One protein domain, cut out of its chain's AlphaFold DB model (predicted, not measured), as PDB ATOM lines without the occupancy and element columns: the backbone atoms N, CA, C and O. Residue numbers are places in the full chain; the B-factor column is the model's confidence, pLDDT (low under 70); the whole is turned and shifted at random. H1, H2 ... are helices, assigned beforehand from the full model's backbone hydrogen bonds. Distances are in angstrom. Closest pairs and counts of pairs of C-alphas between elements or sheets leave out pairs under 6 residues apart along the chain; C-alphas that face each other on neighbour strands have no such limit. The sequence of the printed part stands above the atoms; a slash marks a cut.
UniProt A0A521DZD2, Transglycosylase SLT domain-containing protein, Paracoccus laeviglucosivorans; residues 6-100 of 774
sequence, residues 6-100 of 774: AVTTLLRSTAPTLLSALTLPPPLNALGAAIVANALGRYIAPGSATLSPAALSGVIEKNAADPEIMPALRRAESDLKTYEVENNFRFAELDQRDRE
ATOM      1  N   ALA A   6      33.629  14.326 -46.070       71.81
ATOM      2  CA  ALA A   6      34.465  13.685 -45.056       71.81
ATOM      3  C   ALA A   6      33.681  12.632 -44.254       71.81
ATOM      4  O   ALA A   6      34.109  11.481 -44.153       71.81
ATOM      5  N   VAL A   7      32.486  12.989 -43.773       75.12
ATOM      6  CA  VAL A   7      31.592  12.065 -43.053       75.12
ATOM      7  C   VAL A   7      31.083  10.960 -43.977       75.12
ATOM      8  O   VAL A   7      31.002   9.804 -43.573       75.12
ATOM      9  N   THR A   8      30.808  11.279 -45.242       77.81
ATOM     10  CA  THR A   8      30.365  10.294 -46.239       77.81
ATOM     11  C   THR A   8      31.431   9.230 -46.485       77.81
ATOM     12  O   THR A   8      31.106   8.047 -46.545       77.81
ATOM     13  N   THR A   9      32.700   9.621 -46.619       78.56
ATOM     14  CA  THR A   9      33.810   8.675 -46.806       78.56
ATOM     15  C   THR A   9      34.010   7.804 -45.571       78.56
ATOM     16  O   THR A   9      34.141   6.588 -45.701       78.56
ATOM     17  N   LEU A  10      33.966   8.409 -44.380       78.81
ATOM     18  CA  LEU A  10      34.111   7.686 -43.120       78.81
ATOM     19  C   LEU A  10      32.997   6.643 -42.952       78.81
ATOM     20  O   LEU A  10      33.281   5.450 -42.862       78.81
ATOM     21  N   LEU A  11      31.734   7.070 -43.018       81.56
ATOM     22  CA  LEU A  11      30.580   6.188 -42.830       81.56
ATOM     23  C   LEU A  11      30.468   5.124 -43.919       81.56
ATOM     24  O   LEU A  11      30.116   3.990 -43.619       81.56
ATOM     25  N   ARG A  12      30.843   5.428 -45.166       78.62
ATOM     26  CA  ARG A  12      30.880   4.419 -46.237       78.62
ATOM     27  C   ARG A  12      31.787   3.239 -45.887       78.62
ATOM     28  O   ARG A  12      31.514   2.123 -46.321       78.62
ATOM     29  N   SER A  13      32.851   3.484 -45.126       71.69
ATOM     30  CA  SER A  13      33.798   2.449 -44.711       71.69
ATOM     31  C   SER A  13      33.435   1.770 -43.387       71.69
ATOM     32  O   SER A  13      33.800   0.613 -43.191       71.69
ATOM     33  N   THR A  14      32.728   2.457 -42.481       76.81
ATOM     34  CA  THR A  14      32.525   1.972 -41.103       76.81
ATOM     35  C   THR A  14      31.081   1.731 -40.687       76.81
ATOM     36  O   THR A  14      30.851   0.846 -39.867       76.81
ATOM     37  N   ALA A  15      30.130   2.490 -41.227       83.88
ATOM     38  CA  ALA A  15      28.713   2.431 -40.881       83.88
ATOM     39  C   ALA A  15      27.830   2.807 -42.098       83.88
ATOM     40  O   ALA A  15      27.236   3.892 -42.142       83.88
ATOM     41  N   PRO A  16      27.810   1.963 -43.150       81.06
ATOM     42  CA  PRO A  16      27.106   2.255 -44.394       81.06
ATOM     43  C   PRO A  16      25.579   2.282 -44.246       81.06
ATOM     44  O   PRO A  16      24.940   3.081 -44.930       81.06
ATOM     45  N   THR A  17      24.983   1.492 -43.344       80.69
ATOM     46  CA  THR A  17      23.542   1.573 -43.058       80.69
ATOM     47  C   THR A  17      23.200   2.916 -42.414       80.69
ATOM     48  O   THR A  17      22.212   3.542 -42.797       80.69
ATOM     49  N   LEU A  18      24.050   3.425 -41.514       85.00
ATOM     50  CA  LEU A  18      23.890   4.775 -40.959       85.00
ATOM     51  C   LEU A  18      23.980   5.859 -42.045       85.00
ATOM     52  O   LEU A  18      23.192   6.804 -42.036       85.00
ATOM     53  N   LEU A  19      24.892   5.715 -43.011       84.88
ATOM     54  CA  LEU A  19      24.972   6.627 -44.156       84.88
ATOM     55  C   LEU A  19      23.672   6.617 -44.973       84.88
ATOM     56  O   LEU A  19      23.113   7.685 -45.223       84.88
ATOM     57  N   SER A  20      23.177   5.433 -45.345       81.25
ATOM     58  CA  SER A  20      21.912   5.281 -46.071       81.25
ATOM     59  C   SER A  20      20.748   5.903 -45.299       81.25
ATOM     60  O   SER A  20      20.008   6.714 -45.859       81.25
ATOM     61  N   ALA A  21      20.645   5.620 -44.000       78.00
ATOM     62  CA  ALA A  21      19.603   6.166 -43.142       78.00
ATOM     63  C   ALA A  21      19.622   7.705 -43.114       78.00
ATOM     64  O   ALA A  21      18.589   8.332 -43.327       78.00
ATOM     65  N   LEU A  22      20.789   8.341 -42.950       79.81
ATOM     66  CA  LEU A  22      20.906   9.809 -42.906       79.81
ATOM     67  C   LEU A  22      20.632  10.498 -44.252       79.81
ATOM     68  O   LEU A  22      20.243  11.672 -44.283       79.81
ATOM     69  N   THR A  23      20.830   9.793 -45.369       78.44
ATOM     70  CA  THR A  23      20.576  10.341 -46.709       78.44
ATOM     71  C   THR A  23      19.104  10.347 -47.110       78.44
ATOM     72  O   THR A  23      18.723  11.188 -47.930       78.44
ATOM     73  N   LEU A  24      18.275   9.503 -46.487       72.00
ATOM     74  CA  LEU A  24      16.840   9.414 -46.757       72.00
ATOM     75  C   LEU A  24      16.074  10.694 -46.376       72.00
ATOM     76  O   LEU A  24      16.556  11.520 -45.585       72.00
ATOM     77  N   PRO A  25      14.868  10.901 -46.932       60.78
ATOM     78  CA  PRO A  25      13.973  11.955 -46.470       60.78
ATOM     79  C   PRO A  25      13.418  11.653 -45.059       60.78
ATOM     80  O   PRO A  25      13.360  10.493 -44.639       60.78
ATOM     81  N   PRO A  26      13.001  12.680 -44.292       56.00
ATOM     82  CA  PRO A  26      12.240  12.475 -43.057       56.00
ATOM     83  C   PRO A  26      10.939  11.688 -43.312       56.00
ATOM     84  O   PRO A  26      10.351  11.851 -44.381       56.00
ATOM     85  N   PRO A  27      10.463  10.867 -42.354       50.56
ATOM     86  CA  PRO A  27      10.978  10.694 -40.988       50.56
ATOM     87  C   PRO A  27      12.120   9.666 -40.856       50.56
ATOM     88  O   PRO A  27      12.675   9.505 -39.772       50.56
ATOM     89  N   LEU A  28      12.500   8.978 -41.938       63.72
ATOM     90  CA  LEU A  28      13.420   7.833 -41.888       63.72
ATOM     91  C   LEU A  28      14.844   8.214 -41.476       63.72
ATOM     92  O   LEU A  28      15.489   7.485 -40.727       63.72
ATOM     93  N   ASN A  29      15.316   9.387 -41.894       73.12
ATOM     94  CA  ASN A  29      16.612   9.888 -41.439       73.12
ATOM     95  C   ASN A  29      16.639  10.235 -39.945       73.12
ATOM     96  O   ASN A  29      17.654  10.012 -39.288       73.12
ATOM     97  N   ALA A  30      15.531  10.739 -39.399       70.38
ATOM     98  CA  ALA A  30      15.385  11.043 -37.982       70.38
ATOM     99  C   ALA A  30      15.308   9.758 -37.150       70.38
ATOM    100  O   ALA A  30      15.942   9.681 -36.102       70.38
ATOM    101  N   LEU A  31      14.620   8.732 -37.657       63.47
ATOM    102  CA  LEU A  31      14.613   7.394 -37.072       63.47
ATOM    103  C   LEU A  31      16.026   6.799 -37.027       63.47
ATOM    104  O   LEU A  31      16.478   6.363 -35.971       63.47
ATOM    105  N   GLY A  32      16.755   6.871 -38.145       72.25
ATOM    106  CA  GLY A  32      18.145   6.428 -38.213       72.25
ATOM    107  C   GLY A  32      19.045   7.134 -37.198       72.25
ATOM    108  O   GLY A  32      19.840   6.490 -36.520       72.25
ATOM    109  N   ALA A  33      18.879   8.451 -37.042       75.62
ATOM    110  CA  ALA A  33      19.629   9.237 -36.067       75.62
ATOM    111  C   ALA A  33      19.260   8.909 -34.608       75.62
ATOM    112  O   ALA A  33      20.136   8.906 -33.744       75.62
ATOM    113  N   ALA A  34      17.987   8.613 -34.332       69.62
ATOM    114  CA  ALA A  34      17.509   8.260 -33.000       69.62
ATOM    115  C   ALA A  34      18.019   6.885 -32.542       69.62
ATOM    116  O   ALA A  34      18.481   6.757 -31.410       69.62
ATOM    117  N   ILE A  35      18.003   5.882 -33.429       71.50
ATOM    118  CA  ILE A  35      18.459   4.513 -33.127       71.50
ATOM    119  C   ILE A  35      19.926   4.506 -32.678       71.50
ATOM    120  O   ILE A  35      20.290   3.820 -31.727       71.50
ATOM    121  N   VAL A  36      20.770   5.319 -33.316       77.44
ATOM    122  CA  VAL A  36      22.217   5.331 -33.048       77.44
ATOM    123  C   VAL A  36      22.654   6.318 -31.969       77.44
ATOM    124  O   VAL A  36      23.837   6.363 -31.622       77.44
ATOM    125  N   ALA A  37      21.727   7.113 -31.427       73.00
ATOM    126  CA  ALA A  37      22.045   8.139 -30.438       73.00
ATOM    127  C   ALA A  37      22.709   7.543 -29.184       73.00
ATOM    128  O   ALA A  37      23.630   8.138 -28.634       73.00
ATOM    129  N   ASN A  38      22.312   6.335 -28.768       66.62
ATOM    130  CA  ASN A  38      22.907   5.664 -27.610       66.62
ATOM    131  C   ASN A  38      24.340   5.169 -27.889       66.62
ATOM    132  O   ASN A  38      25.242   5.363 -27.076       66.62
ATOM    133  N   ALA A  39      24.582   4.595 -29.073       72.50
ATOM    134  CA  ALA A  39      25.907   4.119 -29.482       72.50
ATOM    135  C   ALA A  39      26.952   5.246 -29.541       72.50
ATOM    136  O   ALA A  39      28.132   5.019 -29.273       72.50
ATOM    137  N   LEU A  40      26.511   6.470 -29.841       75.44
ATOM    138  CA  LEU A  40      27.350   7.667 -29.880       75.44
ATOM    139  C   LEU A  40      27.267   8.507 -28.595       75.44
ATOM    140  O   LEU A  40      27.835   9.596 -28.549       75.44
ATOM    141  N   GLY A  41      26.625   7.996 -27.537       69.12
ATOM    142  CA  GLY A  41      26.267   8.737 -26.321       69.12
ATOM    143  C   GLY A  41      27.416   9.486 -25.643       69.12
ATOM    144  O   GLY A  41      27.212  10.583 -25.138       69.12
ATOM    145  N   ARG A  42      28.648   8.961 -25.688       70.31
ATOM    146  CA  ARG A  42      29.827   9.635 -25.101       70.31
ATOM    147  C   ARG A  42      30.294  10.880 -25.866       70.31
ATOM    148  O   ARG A  42      31.048  11.678 -25.323       70.31
ATOM    149  N   TYR A  43      29.865  11.030 -27.118       73.12
ATOM    150  CA  TYR A  43      30.157  12.180 -27.982       73.12
ATOM    151  C   TYR A  43      29.026  13.209 -27.990       73.12
ATOM    152  O   TYR A  43      29.090  14.213 -28.703       73.12
ATOM    153  N   ILE A  44      27.976  12.944 -27.213       68.69
ATOM    154  CA  ILE A  44      26.747  13.721 -27.144       68.69
ATOM    155  C   ILE A  44      26.672  14.332 -25.744       68.69
ATOM    156  O   ILE A  44      26.998  13.685 -24.751       68.69
ATOM    157  N   ALA A  45      26.261  15.599 -25.646       59.22
ATOM    158  CA  ALA A  45      26.120  16.253 -24.349       59.22
ATOM    159  C   ALA A  45      25.067  15.517 -23.482       59.22
ATOM    160  O   ALA A  45      23.978  15.219 -23.992       59.22
ATOM    161  N   PRO A  46      25.340  15.246 -22.187       47.12
ATOM    162  CA  PRO A  46      24.391  14.563 -21.310       47.12
ATOM    163  C   PRO A  46      23.059  15.328 -21.248       47.12
ATOM    164  O   PRO A  46      23.036  16.494 -20.864       47.12
ATOM    165  N   GLY A  47      21.953  14.682 -21.644       48.91
ATOM    166  CA  GLY A  47      20.597  15.259 -21.626       48.91
ATOM    167  C   GLY A  47      19.947  15.513 -22.996       48.91
ATOM    168  O   GLY A  47      18.770  15.863 -23.046       48.91
ATOM    169  N   SER A  48      20.654  15.308 -24.113       50.03
ATOM    170  CA  SER A  48      20.065  15.390 -25.461       50.03
ATOM    171  C   SER A  48      19.528  14.020 -25.901       50.03
ATOM    172  O   SER A  48      20.256  13.212 -26.469       50.03
ATOM    173  N   ALA A  49      18.259  13.728 -25.598       47.78
ATOM    174  CA  ALA A  49      17.638  12.430 -25.907       47.78
ATOM    175  C   ALA A  49      17.231  12.258 -27.387       47.78
ATOM    176  O   ALA A  49      16.882  11.158 -27.804       47.78
ATOM    177  N   THR A  50      17.287  13.319 -28.197       52.81
ATOM    178  CA  THR A  50      16.958  13.276 -29.628       52.81
ATOM    179  C   THR A  50      17.934  14.135 -30.430       52.81
ATOM    180  O   THR A  50      17.938  15.363 -30.351       52.81
ATOM    181  N   LEU A  51      18.786  13.485 -31.227       62.03
ATOM    182  CA  LEU A  51      19.672  14.175 -32.162       62.03
ATOM    183  C   LEU A  51      19.018  14.276 -33.528       62.03
ATOM    184  O   LEU A  51      18.617  13.278 -34.123       62.03
ATOM    185  N   SER A  52      18.966  15.498 -34.056       71.69
ATOM    186  CA  SER A  52      18.622  15.684 -35.458       71.69
ATOM    187  C   SER A  52      19.709  15.056 -36.349       71.69
ATOM    188  O   SER A  52      20.891  15.073 -35.983       71.69
ATOM    189  N   PRO A  53      19.361  14.564 -37.551       70.75
ATOM    190  CA  PRO A  53      20.335  14.020 -38.507       70.75
ATOM    191  C   PRO A  53      21.508  14.972 -38.803       70.75
ATOM    192  O   PRO A  53      22.645  14.544 -39.027       70.75
ATOM    193  N   ALA A  54      21.244  16.283 -38.746       73.12
ATOM    194  CA  ALA A  54      22.245  17.329 -38.914       73.12
ATOM    195  C   ALA A  54      23.217  17.430 -37.737       73.12
ATOM    196  O   ALA A  54      24.427  17.523 -37.948       73.12
ATOM    197  N   ALA A  55      22.704  17.366 -36.509       74.06
ATOM    198  CA  ALA A  55      23.541  17.376 -35.318       74.06
ATOM    199  C   ALA A  55      24.413  16.115 -35.247       74.06
ATOM    200  O   ALA A  55      25.604  16.216 -34.959       74.06
ATOM    201  N   LEU A  56      23.860  14.951 -35.604       77.38
ATOM    202  CA  LEU A  56      24.599  13.691 -35.631       77.38
ATOM    203  C   LEU A  56      25.754  13.710 -36.642       77.38
ATOM    204  O   LEU A  56      26.875  13.331 -36.311       77.38
ATOM    205  N   SER A  57      25.504  14.222 -37.851       79.12
ATOM    206  CA  SER A  57      26.551  14.376 -38.872       79.12
ATOM    207  C   SER A  57      27.685  15.283 -38.377       79.12
ATOM    208  O   SER A  57      28.857  14.958 -38.554       79.12
ATOM    209  N   GLY A  58      27.349  16.379 -37.686       79.19
ATOM    210  CA  GLY A  58      28.336  17.282 -37.091       79.19
ATOM    211  C   GLY A  58      29.140  16.665 -35.938       79.19
ATOM    212  O   GLY A  58      30.319  16.981 -35.786       79.19
ATOM    213  N   VAL A  59      28.539  15.773 -35.143       80.12
ATOM    214  CA  VAL A  59      29.242  15.022 -34.083       80.12
ATOM    215  C   VAL A  59      30.262  14.060 -34.693       80.12
ATOM    216  O   VAL A  59      31.398  14.002 -34.224       80.12
ATOM    217  N   ILE A  60      29.892  13.353 -35.761       82.06
ATOM    218  CA  ILE A  60      30.785  12.412 -36.449       82.06
ATOM    219  C   ILE A  60      31.956  13.160 -37.094       82.06
ATOM    220  O   ILE A  60      33.099  12.731 -36.974       82.06
ATOM    221  N   GLU A  61      31.690  14.309 -37.720       83.38
ATOM    222  CA  GLU A  61      32.730  15.116 -38.363       83.38
ATOM    223  C   GLU A  61      33.763  15.642 -37.361       83.38
ATOM    224  O   GLU A  61      34.965  15.525 -37.587       83.38
ATOM    225  N   LYS A  62      33.307  16.169 -36.218       82.31
ATOM    226  CA  LYS A  62      34.194  16.731 -35.187       82.31
ATOM    227  C   LYS A  62      35.053  15.681 -34.481       82.31
ATOM    228  O   LYS A  62      36.133  16.021 -34.012       82.31
ATOM    229  N   ASN A  63      34.582  14.437 -34.402       82.06
ATOM    230  CA  ASN A  63      35.247  13.362 -33.662       82.06
ATOM    231  C   ASN A  63      35.886  12.305 -34.579       82.06
ATOM    232  O   ASN A  63      36.326  11.270 -34.094       82.06
ATOM    233  N   ALA A  64      35.977  12.555 -35.890       76.50
ATOM    234  CA  ALA A  64      36.494  11.598 -36.873       76.50
ATOM    235  C   ALA A  64      37.950  11.144 -36.627       76.50
ATOM    236  O   ALA A  64      38.351  10.096 -37.126       76.50
ATOM    237  N   ALA A  65      38.737  11.925 -35.878       73.88
ATOM    238  CA  ALA A  65      40.126  11.613 -35.531       73.88
ATOM    239  C   ALA A  65      40.288  10.886 -34.181       73.88
ATOM    240  O   ALA A  65      41.402  10.492 -33.842       73.88
ATOM    241  N   ASP A  66      39.214  10.719 -33.403       79.44
ATOM    242  CA  ASP A  66      39.263   9.986 -32.137       79.44
ATOM    243  C   ASP A  66      39.337   8.470 -32.419       79.44
ATOM    244  O   ASP A  66      38.432   7.944 -33.069       79.44
ATOM    245  N   PRO A  67      40.359   7.735 -31.931       74.44
ATOM    246  CA  PRO A  67      40.479   6.283 -32.126       74.44
ATOM    247  C   PRO A  67      39.229   5.503 -31.720       74.44
ATOM    248  O   PRO A  67      38.903   4.457 -32.286       74.44
ATOM    249  N   GLU A  68      38.506   6.041 -30.750       77.75
ATOM    250  CA  GLU A  68      37.353   5.408 -30.161       77.75
ATOM    251  C   GLU A  68      36.084   5.592 -31.027       77.75
ATOM    252  O   GLU A  68      35.180   4.751 -30.967       77.75
ATOM    253  N   ILE A  69      36.002   6.601 -31.911       80.94
ATOM    254  CA  ILE A  69      34.799   6.866 -32.734       80.94
ATOM    255  C   ILE A  69      34.446   5.675 -33.636       80.94
ATOM    256  O   ILE A  69      33.275   5.413 -33.898       80.94
ATOM    257  N   MET A  70      35.454   4.913 -34.069       79.00
ATOM    258  CA  MET A  70      35.303   3.784 -34.984       79.00
ATOM    259  C   MET A  70      34.512   2.625 -34.348       79.00
ATOM    260  O   MET A  70      33.518   2.200 -34.944       79.00
ATOM    261  N   PRO A  71      34.863   2.137 -33.140       77.62
ATOM    262  CA  PRO A  71      34.014   1.226 -32.372       77.62
ATOM    263  C   PRO A  71      32.577   1.728 -32.175       77.62
ATOM    264  O   PRO A  71      31.636   0.952 -32.335       77.62
ATOM    265  N   ALA A  72      32.391   3.016 -31.869       78.25
ATOM    266  CA  ALA A  72      31.061   3.587 -31.640       78.25
ATOM    267  C   ALA A  72      30.207   3.612 -32.919       78.25
ATOM    268  O   ALA A  72      29.030   3.262 -32.882       78.25
ATOM    269  N   LEU A  73      30.811   3.933 -34.069       82.25
ATOM    270  CA  LEU A  73      30.155   3.866 -35.377       82.25
ATOM    271  C   LEU A  73      29.816   2.428 -35.788       82.25
ATOM    272  O   LEU A  73      28.747   2.190 -36.340       82.25
ATOM    273  N   ARG A  74      30.675   1.451 -35.473       79.38
ATOM    274  CA  ARG A  74      30.368   0.028 -35.710       79.38
ATOM    275  C   ARG A  74      29.225  -0.470 -34.831       79.38
ATOM    276  O   ARG A  74      28.418  -1.277 -35.280       79.38
ATOM    277  N   ARG A  75      29.135   0.022 -33.593       78.81
ATOM    278  CA  ARG A  75      27.999  -0.261 -32.712       78.81
ATOM    279  C   ARG A  75      26.713   0.372 -33.245       78.81
ATOM    280  O   ARG A  75      25.717  -0.326 -33.355       78.81
ATOM    281  N   ALA A  76      26.768   1.631 -33.674       79.56
ATOM    282  CA  ALA A  76      25.656   2.318 -34.333       79.56
ATOM    283  C   ALA A  76      25.156   1.572 -35.588       79.56
ATOM    284  O   ALA A  76      23.954   1.416 -35.787       79.56
ATOM    285  N   GLU A  77      26.075   1.064 -36.412       83.94
ATOM    286  CA  GLU A  77      25.764   0.220 -37.571       83.94
ATOM    287  C   GLU A  77      25.073  -1.091 -37.165       83.94
ATOM    288  O   GLU A  77      24.135  -1.530 -37.829       83.94
ATOM    289  N   SER A  78      25.527  -1.715 -36.075       72.94
ATOM    290  CA  SER A  78      24.908  -2.926 -35.535       72.94
ATOM    291  C   SER A  78      23.492  -2.659 -35.030       72.94
ATOM    292  O   SER A  78      22.585  -3.413 -35.369       72.94
ATOM    293  N   ASP A  79      23.289  -1.580 -34.270       71.69
ATOM    294  CA  ASP A  79      21.986  -1.219 -33.705       71.69
ATOM    295  C   ASP A  79      20.962  -0.933 -34.820       71.69
ATOM    296  O   ASP A  79      19.821  -1.396 -34.760       71.69
ATOM    297  N   LEU A  80      21.383  -0.253 -35.896       74.44
ATOM    298  CA  LEU A  80      20.540  -0.037 -37.077       74.44
ATOM    299  C   LEU A  80      20.192  -1.333 -37.804       74.44
ATOM    300  O   LEU A  80      19.038  -1.516 -38.179       74.44
ATOM    301  N   LYS A  81      21.154  -2.240 -37.989       69.19
ATOM    302  CA  LYS A  81      20.902  -3.532 -38.646       69.19
ATOM    303  C   LYS A  81      19.965  -4.419 -37.841       69.19
ATOM    304  O   LYS A  81      19.115  -5.086 -38.422       69.19
ATOM    305  N   THR A  82      20.089  -4.411 -36.518       68.56
ATOM    306  CA  THR A  82      19.137  -5.103 -35.646       68.56
ATOM    307  C   THR A  82      17.741  -4.519 -35.823       68.56
ATOM    308  O   THR A  82      16.799  -5.269 -36.067       68.56
ATOM    309  N   TYR A  83      17.615  -3.190 -35.818       62.19
ATOM    310  CA  TYR A  83      16.332  -2.532 -36.044       62.19
ATOM    311  C   TYR A  83      15.725  -2.862 -37.424       62.19
ATOM    312  O   TYR A  83      14.523  -3.117 -37.514       62.19
ATOM    313  N   GLU A  84      16.540  -2.905 -38.487       67.88
ATOM    314  CA  GLU A  84      16.124  -3.307 -39.842       67.88
ATOM    315  C   GLU A  84      15.549  -4.734 -39.876       67.88
ATOM    316  O   GLU A  84      14.527  -4.993 -40.516       67.88
ATOM    317  N   VAL A  85      16.178  -5.662 -39.151       54.94
ATOM    318  CA  VAL A  85      15.732  -7.059 -39.062       54.94
ATOM    319  C   VAL A  85      14.446  -7.183 -38.249       54.94
ATOM    320  O   VAL A  85      13.508  -7.842 -38.692       54.94
ATOM    321  N   GLU A  86      14.377  -6.541 -37.084       52.25
ATOM    322  CA  GLU A  86      13.218  -6.627 -36.188       52.25
ATOM    323  C   GLU A  86      11.955  -6.014 -36.798       52.25
ATOM    324  O   GLU A  86      10.856  -6.528 -36.599       52.25
ATOM    325  N   ASN A  87      12.111  -4.945 -37.581       47.72
ATOM    326  CA  ASN A  87      10.994  -4.234 -38.204       47.72
ATOM    327  C   ASN A  87      10.785  -4.623 -39.676       47.72
ATOM    328  O   ASN A  87       9.953  -4.019 -40.352       47.72
ATOM    329  N   ASN A  88      11.519  -5.633 -40.167       51.94
ATOM    330  CA  ASN A  88      11.462  -6.141 -41.539       51.94
ATOM    331  C   ASN A  88      11.510  -5.018 -42.597       51.94
ATOM    332  O   ASN A  88      10.675  -4.924 -43.498       51.94
ATOM    333  N   PHE A  89      12.479  -4.123 -42.434       62.19
ATOM    334  CA  PHE A  89      12.604  -2.863 -43.157       62.19
ATOM    335  C   PHE A  89      14.088  -2.595 -43.436       62.19
ATOM    336  O   PHE A  89      14.916  -2.873 -42.581       62.19
ATOM    337  N   ARG A  90      14.463  -2.044 -44.602       73.81
ATOM    338  CA  ARG A  90      15.869  -1.741 -44.942       73.81
ATOM    339  C   ARG A  90      16.036  -0.322 -45.475       73.81
ATOM    340  O   ARG A  90      15.453   0.034 -46.500       73.81
ATOM    341  N   PHE A  91      16.892   0.473 -44.837       68.69
ATOM    342  CA  PHE A  91      17.171   1.857 -45.228       68.69
ATOM    343  C   PHE A  91      17.820   1.936 -46.624       68.69
ATOM    344  O   PHE A  91      17.528   2.850 -47.393       68.69
ATOM    345  N   ALA A  92      18.660   0.962 -46.992       67.19
ATOM    346  CA  ALA A  92      19.346   0.941 -48.289       67.19
ATOM    347  C   ALA A  92      18.416   0.635 -49.483       67.19
ATOM    348  O   ALA A  92      18.594   1.197 -50.563       67.19
ATOM    349  N   GLU A  93      17.404  -0.217 -49.293       66.44
ATOM    350  CA  GLU A  93      16.454  -0.589 -50.355       66.44
ATOM    351  C   GLU A  93      15.476   0.551 -50.670       66.44
ATOM    352  O   GLU A  93      15.031   0.708 -51.807       66.44
ATOM    353  N   LEU A  94      15.181   1.399 -49.683       56.62
ATOM    354  CA  LEU A  94      14.319   2.565 -49.868       56.62
ATOM    355  C   LEU A  94      15.013   3.704 -50.613       56.62
ATOM    356  O   LEU A  94      14.369   4.364 -51.423       56.62
ATOM    357  N   ASP A  95      16.322   3.890 -50.418       54.34
ATOM    358  CA  ASP A  95      17.117   4.834 -51.220       54.34
ATOM    359  C   ASP A  95      17.205   4.387 -52.694       54.34
ATOM    360  O   ASP A  95      17.241   5.223 -53.597       54.34
ATOM    361  N   GLN A  96      17.186   3.074 -52.964       54.56
ATOM    362  CA  GLN A  96      17.162   2.532 -54.330       54.56
ATOM    363  C   GLN A  96      15.778   2.622 -54.981       54.56
ATOM    364  O   GLN A  96      15.677   3.118 -56.105       54.56
ATOM    365  N   ARG A  97      14.708   2.240 -54.271       53.12
ATOM    366  CA  ARG A  97      13.328   2.318 -54.781       53.12
ATOM    367  C   ARG A  97      12.900   3.734 -55.147       53.12
ATOM    368  O   ARG A  97      12.218   3.904 -56.149       53.12
ATOM    369  N   ASP A  98      13.309   4.746 -54.388       49.09
ATOM    370  CA  ASP A  98      12.958   6.143 -54.684       49.09
ATOM    371  C   ASP A  98      13.642   6.636 -55.981       49.09
ATOM    372  O   ASP A  98      13.051   7.340 -56.803       49.09
ATOM    373  N   ARG A  99      14.875   6.173 -56.240       52.16
ATOM    374  CA  ARG A  99      15.622   6.458 -57.482       52.16
ATOM    375  C   ARG A  99      15.088   5.686 -58.687       52.16
ATOM    376  O   ARG A  99      15.147   6.191 -59.809       52.16
ATOM    377  N   GLU A 100      14.591   4.475 -58.465       41.84
ATOM    378  CA  GLU A 100      13.981   3.628 -59.493       41.84
ATOM    379  C   GLU A 100      12.562   4.085 -59.839       41.84
ATOM    380  O   GLU A 100      12.246   4.166 -61.021       41.84
TER     381      GLU A 100
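Overview. This is residues 6 to 100 of the 774 residues of the protein "Transglycosylase SLT domain-containing protein" of Paracoccus laeviglucosivorans (UniProt A0A521DZD2). Short helices cross one another around H2 in the middle of a small cluster, with the longest helix, H5, along one side and H4 on the other. H6 joins the cluster at H2 and reaches away at one end, while the loop of residues 36 to 52 lies towards the opposite end. The printed part has 95 residues with six named helices, H1 to H6 in order, and no named strand; the class is all helix, the packing mostly crossed. It is compact, with a radius of gyration of the C-alphas of 12.6 A and spans of 37 by 27 by 21 A.

Arrangement. H1, residues 6 to 14, and H2, residues 16 to 23, form a helical hairpin: they touch at C-alphas 11 and 19, 5.8 A, opposite ways at a steep tilt of 37 degrees, only just past shallow. H2 is the hub, and it touches H3, residues 28 to 35, closest at C-alphas 22 and 29, 4.5 A. H4, residues 53 to 62, touches H3 at C-alphas 53 and 33, 5.4 A, and H1 at 61 and 7, 5.7 A. H5, residues 69 to 86, touches H2 with residues 76 to 81 alone, closest at C-alphas 77 and 18, 6.0 A, about perpendicular at 80 degrees. H6, residues 91 to 100, touches H2 at C-alphas 91 and 21, 5.4 A. H4 and H6 are apart. In H1 to H5 every O i to N i+4 pair is within hydrogen-bond range; in H6, 5 of 6.

Along the chain. H1 begins at C-alpha 6 (34.465, 13.685, -45.056). H5 measures 25.7 A, H6 14.7 A and H4 14.5 A. H6 ends at C-alpha 100 (13.981, 3.628, -59.493).

Size, cuts and confidence. The farthest C-alphas, of Pro 46 and Glu 100, are 41.1 A apart. The printed part has no cut; the link H3 to H4 is long. Mean pLDDT of the printed part is 70.2, with residues 44 to 51, 81 to 89 and 91 to 100 among those under 70.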